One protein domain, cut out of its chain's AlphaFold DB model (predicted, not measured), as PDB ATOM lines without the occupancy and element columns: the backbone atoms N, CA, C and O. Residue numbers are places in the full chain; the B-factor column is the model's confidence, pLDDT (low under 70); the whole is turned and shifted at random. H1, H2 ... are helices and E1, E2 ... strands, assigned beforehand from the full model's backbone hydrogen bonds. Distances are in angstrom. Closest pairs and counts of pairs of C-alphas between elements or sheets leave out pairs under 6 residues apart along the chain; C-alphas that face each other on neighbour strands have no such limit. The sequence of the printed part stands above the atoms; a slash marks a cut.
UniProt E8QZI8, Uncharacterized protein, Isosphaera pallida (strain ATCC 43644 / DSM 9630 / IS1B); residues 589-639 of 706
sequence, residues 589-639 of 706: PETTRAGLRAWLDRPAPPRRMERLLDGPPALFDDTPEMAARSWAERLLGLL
ATOM      1  N   PRO A 589     158.319 108.332 107.258       92.25
ATOM      2  CA  PRO A 589     158.444 107.940 105.855       92.25
ATOM      3  C   PRO A 589     158.272 106.431 105.636       92.25
ATOM      4  O   PRO A 589     157.744 106.029 104.603       92.25
ATOM      5  N   GLU A 590     158.675 105.590 106.593       93.94
ATOM      6  CA  GLU A 590     158.580 104.129 106.477       93.94
ATOM      7  C   GLU A 590     157.129 103.650 106.557       93.94
ATOM      8  O   GLU A 590     156.661 102.933 105.665       93.94
ATOM      9  N   THR A 591     156.380 104.096 107.572       93.75
ATOM     10  CA  THR A 591     154.952 103.767 107.682       93.75
ATOM     11  C   THR A 591     154.173 104.348 106.510       93.75
ATOM     12  O   THR A 591     153.283 103.685 105.974       93.75
ATOM     13  N   THR A 592     154.528 105.555 106.061       92.88
ATOM     14  CA  THR A 592     153.910 106.173 104.882       92.88
ATOM     15  C   THR A 592     154.163 105.342 103.625       92.88
ATOM     16  O   THR A 592     153.225 105.063 102.879       92.88
ATOM     17  N   ARG A 593     155.398 104.866 103.415       95.12
ATOM     18  CA  ARG A 593     155.760 103.992 102.290       95.12
ATOM     19  C   ARG A 593     154.956 102.695 102.304       95.12
ATOM     20  O   ARG A 593     154.384 102.316 101.281       95.12
ATOM     21  N   ALA A 594     154.891 102.027 103.455       95.00
ATOM     22  CA  ALA A 594     154.114 100.801 103.617       95.00
ATOM     23  C   ALA A 594     152.616 101.041 103.364       95.00
ATOM     24  O   ALA A 594     151.978 100.267 102.651       95.00
ATOM     25  N   GLY A 595     152.069 102.143 103.887       94.50
ATOM     26  CA  GLY A 595     150.677 102.538 103.690       94.50
ATOM     27  C   GLY A 595     150.334 102.847 102.231       94.50
ATOM     28  O   GLY A 595     149.293 102.400 101.752       94.50
ATOM     29  N   LEU A 596     151.213 103.546 101.506       94.12
ATOM     30  CA  LEU A 596     151.038 103.836 100.079       94.12
ATOM     31  C   LEU A 596     151.063 102.559  99.234       94.12
ATOM     32  O   LEU A 596     150.187 102.382  98.393       94.12
ATOM     33  N   ARG A 597     152.001 101.636  99.490       95.81
ATOM     34  CA  ARG A 597     152.039 100.330  98.805       95.81
ATOM     35  C   ARG A 597     150.772  99.522  99.072       95.81
ATOM     36  O   ARG A 597     150.105  99.114  98.130       95.81
ATOM     37  N   ALA A 598     150.365  99.412 100.337       94.00
ATOM     38  CA  ALA A 598     149.130  98.726 100.707       94.00
ATOM     39  C   ALA A 598     147.874  99.368 100.088       94.00
ATOM     40  O   ALA A 598     146.888  98.681  99.826       94.00
ATOM     41  N   TRP A 599     147.879 100.687  99.869       92.94
ATOM     42  CA  TRP A 599     146.809 101.382  99.159       92.94
ATOM     43  C   TRP A 599     146.835 101.067  97.654       92.94
ATOM     44  O   TRP A 599     145.788 100.772  97.082       92.94
ATOM     45  N   LEU A 600     148.017 101.063  97.026       93.56
ATOM     46  CA  LEU A 600     148.215 100.757  95.601       93.56
ATOM     47  C   LEU A 600     147.925  99.292  95.245       93.56
ATOM     48  O   LEU A 600     147.437  99.017  94.146       93.56
ATOM     49  N   ASP A 601     148.164  98.362  96.168       93.69
ATOM     50  CA  ASP A 601     147.884  96.931  95.993       93.69
ATOM     51  C   ASP A 601     146.380  96.612  95.968       93.69
ATOM     52  O   ASP A 601     145.970  95.509  95.598       93.69
ATOM     53  N   ARG A 602     145.521  97.575  96.332       90.19
ATOM     54  CA  ARG A 602     144.070  97.416  96.212       90.19
ATOM     55  C   ARG A 602     143.675  97.295  94.735       90.19
ATOM     56  O   ARG A 602     144.250  97.988  93.884       90.19
ATOM     57  N   PRO A 603     142.676  96.449  94.411       87.50
ATOM     58  CA  PRO A 603     142.215  96.288  93.040       87.50
ATOM     59  C   PRO A 603     141.767  97.640  92.487       87.50
ATOM     60  O   PRO A 603     140.956  98.334  93.103       87.50
ATOM     61  N   ALA A 604     142.317  98.018  91.330       77.56
ATOM     62  CA  ALA A 604     141.912  99.240  90.654       77.56
ATOM     63  C   ALA A 604     140.405  99.173  90.340       77.56
ATOM     64  O   ALA A 604     139.915  98.111  89.936       77.56
ATOM     65  N   PRO A 605     139.656 100.272  90.515       73.44
ATOM     66  CA  PRO A 605     138.261 100.297  90.111       73.44
ATOM     67  C   PRO A 605     138.156 100.040  88.599       73.44
ATOM     68  O   PRO A 605     139.054 100.422  87.840       73.44
ATOM     69  N   PRO A 606     137.081  99.379  88.138       72.50
ATOM     70  CA  PRO A 606     136.880  99.149  86.715       72.50
ATOM     71  C   PRO A 606     136.836 100.490  85.973       72.50
ATOM     72  O   PRO A 606     136.138 101.416  86.394       72.50
ATOM     73  N   ARG A 607     137.576 100.599  84.862       76.75
ATOM     74  CA  ARG A 607     137.584 101.813  84.033       76.75
ATOM     75  C   ARG A 607     136.173 102.094  83.513       76.75
ATOM     76  O   ARG A 607     135.497 101.189  83.019       76.75
ATOM     77  N   ARG A 608     135.726 103.349  83.617       70.44
ATOM     78  CA  ARG A 608     134.421 103.772  83.095       70.44
ATOM     79  C   ARG A 608     134.496 103.810  81.570       70.44
ATOM     80  O   ARG A 608     135.228 104.610  80.994       70.44
ATOM     81  N   MET A 609     133.727 102.942  80.928       73.75
ATOM     82  CA  MET A 609     133.565 102.931  79.479       73.75
ATOM     83  C   MET A 609     132.228 103.594  79.147       73.75
ATOM     84  O   MET A 609     131.174 103.041  79.462       73.75
ATOM     85  N   GLU A 610     132.257 104.783  78.545       73.38
ATOM     86  CA  GLU A 610     131.035 105.447  78.085       73.38
ATOM     87  C   GLU A 610     130.885 105.307  76.575       73.38
ATOM     88  O   GLU A 610     131.810 105.539  75.793       73.38
ATOM     89  N   ARG A 611     129.679 104.923  76.159       67.19
ATOM     90  CA  ARG A 611     129.298 104.881  74.753       67.19
ATOM     91  C   ARG A 611     128.788 106.270  74.374       67.19
ATOM     92  O   ARG A 611     127.707 106.660  74.806       67.19
ATOM     93  N   LEU A 612     129.580 107.024  73.617       69.00
ATOM     94  CA  LEU A 612     129.137 108.295  73.036       69.00
ATOM     95  C   LEU A 612     128.024 108.013  72.015       69.00
ATOM     96  O   LEU A 612     128.080 106.985  71.340       69.00
ATOM     97  N   LEU A 613     127.020 108.901  71.916       67.56
ATOM     98  CA  LEU A 613     125.778 108.648  71.162       67.56
ATOM     99  C   LEU A 613     126.004 108.213  69.698       67.56
ATOM    100  O   LEU A 613     125.181 107.460  69.196       67.56
ATOM    101  N   ASP A 614     127.129 108.587  69.074       66.94
ATOM    102  CA  ASP A 614     127.472 108.241  67.682       66.94
ATOM    103  C   ASP A 614     128.964 107.867  67.472       66.94
ATOM    104  O   ASP A 614     129.533 108.109  66.408       66.94
ATOM    105  N   GLY A 615     129.643 107.284  68.473       67.12
ATOM    106  CA  GLY A 615     131.077 106.955  68.381       67.12
ATOM    107  C   GLY A 615     131.486 105.617  69.013       67.12
ATOM    108  O   GLY A 615     130.713 105.025  69.774       67.12
ATOM    109  N   PRO A 616     132.705 105.110  68.721       67.31
ATOM    110  CA  PRO A 616     133.271 103.990  69.467       67.31
ATOM    111  C   PRO A 616     133.312 104.333  70.968       67.31
ATOM    112  O   PRO A 616     133.456 105.507  71.318       67.31
ATOM    113  N   PRO A 617     133.156 103.340  71.864       68.62
ATOM    114  CA  PRO A 617     133.215 103.584  73.299       68.62
ATOM    115  C   PRO A 617     134.532 104.279  73.649       68.62
ATOM    116  O   PRO A 617     135.609 103.768  73.339       68.62
ATOM    117  N   ALA A 618     134.435 105.449  74.273       67.31
ATOM    118  CA  ALA A 618     135.596 106.155  74.778       67.31
ATOM    119  C   ALA A 618     135.908 105.601  76.172       67.31
ATOM    120  O   ALA A 618     135.038 105.527  77.049       67.31
ATOM    121  N   LEU A 619     137.152 105.163  76.356       64.38
ATOM    122  CA  LEU A 619     137.685 104.885  77.679       64.38
ATOM    123  C   LEU A 619     138.018 106.236  78.310       64.38
ATOM    124  O   LEU A 619     138.880 106.953  77.806       64.38
ATOM    125  N   PHE A 620     137.322 106.594  79.383       60.84
ATOM    126  CA  PHE A 620     137.663 107.783  80.150       60.84
ATOM    127  C   PHE A 620     138.642 107.363  81.247       60.84
ATOM    128  O   PHE A 620     138.240 106.765  82.246       60.84
ATOM    129  N   ASP A 621     139.929 107.648  81.037       60.06
ATOM    130  CA  ASP A 621     140.977 107.429  82.046       60.06
ATOM    131  C   ASP A 621     140.916 108.482  83.181       60.06
ATOM    132  O   ASP A 621     141.502 108.282  84.244       60.06
ATOM    133  N   ASP A 622     140.099 109.531  83.024       61.25
ATOM    134  CA  ASP A 622     139.943 110.666  83.951       61.25
ATOM    135  C   ASP A 622     139.000 110.368  85.133       61.25
ATOM    136  O   ASP A 622     138.180 111.195  85.550       61.25
ATOM    137  N   THR A 623     139.048 109.150  85.673       69.81
ATOM    138  CA  THR A 623     138.315 108.864  86.912       69.81
ATOM    139  C   THR A 623     139.098 109.419  88.107       69.81
ATOM    140  O   THR A 623     140.318 109.244  88.172       69.81
ATOM    141  N   PRO A 624     138.445 110.049  89.103       71.38
ATOM    142  CA  PRO A 624     139.142 110.566  90.284       71.38
ATOM    143  C   PRO A 624     139.930 109.504  91.064       71.38
ATOM    144  O   PRO A 624     140.826 109.855  91.833       71.38
ATOM    145  N   GLU A 625     139.612 108.218  90.882       78.00
ATOM    146  CA  GLU A 625     140.386 107.109  91.432       78.00
ATOM    147  C   GLU A 625     141.711 106.863  90.689       78.00
ATOM    148  O   GLU A 625     142.719 106.586  91.338       78.00
ATOM    149  N   MET A 626     141.752 107.006  89.359       80.06
ATOM    150  CA  MET A 626     143.008 106.944  88.594       80.06
ATOM    151  C   MET A 626     143.932 108.104  88.969       80.06
ATOM    152  O   MET A 626     145.120 107.892  89.193       80.06
ATOM    153  N   ALA A 627     143.375 109.302  89.144       77.75
ATOM    154  CA  ALA A 627     144.109 110.464  89.638       77.75
ATOM    155  C   ALA A 627     144.703 110.224  91.036       77.75
ATOM    156  O   ALA A 627     145.873 110.514  91.284       77.75
ATOM    157  N   ALA A 628     143.911 109.632  91.937       82.56
ATOM    158  CA  ALA A 628     144.353 109.253  93.277       82.56
ATOM    159  C   ALA A 628     145.488 108.215  93.234       82.56
ATOM    160  O   ALA A 628     146.438 108.306  94.010       82.56
ATOM    161  N   ARG A 629     145.419 107.256  92.301       88.19
ATOM    162  CA  ARG A 629     146.452 106.232  92.112       88.19
ATOM    163  C   ARG A 629     147.753 106.805  91.569       88.19
ATOM    164  O   ARG A 629     148.791 106.594  92.190       88.19
ATOM    165  N   SER A 630     147.684 107.606  90.509       84.31
ATOM    166  CA  SER A 630     148.834 108.342  89.970       84.31
ATOM    167  C   SER A 630     149.487 109.233  91.032       84.31
ATOM    168  O   SER A 630     150.710 109.349  91.100       84.31
ATOM    169  N   TRP A 631     148.680 109.843  91.905       86.19
ATOM    170  CA  TRP A 631     149.182 110.615  93.038       86.19
ATOM    171  C   TRP A 631     149.883 109.743  94.080       86.19
ATOM    172  O   TRP A 631     150.990 110.072  94.494       86.19
ATOM    173  N   ALA A 632     149.290 108.619  94.479       90.38
ATOM    174  CA  ALA A 632     149.897 107.693  95.433       90.38
ATOM    175  C   ALA A 632     151.234 107.120  94.924       90.38
ATOM    176  O   ALA A 632     152.206 107.078  95.679       90.38
ATOM    177  N   GLU A 633     151.314 106.751  93.641       90.81
ATOM    178  CA  GLU A 633     152.557 106.328  92.977       90.81
ATOM    179  C   GLU A 633     153.613 107.435  93.010       90.81
ATOM    180  O   GLU A 633     154.784 107.183  93.292       90.81
ATOM    181  N   ARG A 634     153.200 108.688  92.805       86.69
ATOM    182  CA  ARG A 634     154.097 109.840  92.906       86.69
ATOM    183  C   ARG A 634     154.607 110.069  94.325       86.69
ATOM    184  O   ARG A 634     155.802 110.292  94.495       86.69
ATOM    185  N   LEU A 635     153.734 110.017  95.331       89.56
ATOM    186  CA  LEU A 635     154.148 110.135  96.733       89.56
ATOM    187  C   LEU A 635     155.137 109.027  97.110       89.56
ATOM    188  O   LEU A 635     156.110 109.281  97.818       89.56
ATOM    189  N   LEU A 636     154.916 107.814  96.599       93.62
ATOM    190  CA  LEU A 636     155.834 106.697  96.779       93.62
ATOM    191  C   LEU A 636     157.184 106.974  96.100       93.62
ATOM    192  O   LEU A 636     158.220 106.807  96.737       93.62
ATOM    193  N   GLY A 637     157.175 107.488  94.868       90.69
ATOM    194  CA  GLY A 637     158.385 107.909  94.161       90.69
ATOM    195  C   GLY A 637     159.192 108.962  94.928       90.69
ATOM    196  O   GLY A 637     160.410 108.843  95.022       90.69
ATOM    197  N   LEU A 638     158.532 109.941  95.562       88.00
ATOM    198  CA  LEU A 638     159.195 110.938  96.420       88.00
ATOM    199  C   LEU A 638     159.870 110.315  97.655       88.00
ATOM    200  O   LEU A 638     160.888 110.822  98.119       88.00
ATOM    201  N   LEU A 639     159.318 109.225  98.198       90.50
ATOM    202  CA  LEU A 639     159.911 108.482  99.318       90.50
ATOM    203  C   LEU A 639     161.036 107.532  98.896       90.50
ATOM    204  O   LEU A 639     161.813 107.101  99.752       90.50
TER     205      LEU A 639
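This is residues 589 to 639 of the 706 residues of an uncharacterized protein of Isosphaera pallida (strain ATCC 43644 / DSM 9630 / IS1B) (UniProt E8QZI8). What shape is this? It is a long rod that runs out and folds back: a small two-stranded hairpin, E1 and E2, makes one end, and two helices, H1 and H2, lie side by side at the other, running opposite ways. What is it made of? The printed part has 51 residues with two named helices and two named strands, in the order H1, E1, E2, H2; the sheet, order E1 - E2, is antiparallel and the class is mostly helix. How large is it? It is only just extended, close to loose, with a radius of gyration of the C-alphas of 14.8 A and spans of 50 by 18 by 12 A.

Where are the strands? E1 is residues 608 to 610, 6.3 A long, and E2 is residues 618 to 620, 6.0 A. Where are the helices? H2, residues 624 to 639, is 22.7 A long and ends at C-alpha 639 (159.911, 108.482, 99.318). H1, residues 589 to 600, is 16.2 A long and begins at C-alpha 589 (158.444, 107.940, 105.855).

How do the strands pair? E1 and E2 form a hairpin, antiparallel at 146 degrees, with N 618 and O 610 3.0 A apart, within hydrogen-bond range. How do the helices stand? H1 and H2 touch, closest at the C-alphas of Arg 593 and Leu 636, 6.1 A apart. They have a shallow tilt of 31 degrees, opposite ways. In both, every O i to N i+4 pair is within hydrogen-bond range. What stays apart? H1 and E2 are apart, and so are E1 and H2.

How far does it reach? The two C-alphas farthest apart, Glu 590 and Asp 614, are 49.9 A apart, while the first and last printed C-alphas are 6.7 A apart. Is it continuous? The printed part has no cut; the link E2 to H2 is tight, and the links H1 to E1 and E1 to E2 are short. Where is confidence low? Residues 611 to 623 are under 70, against a mean pLDDT of the printed part of 81.2.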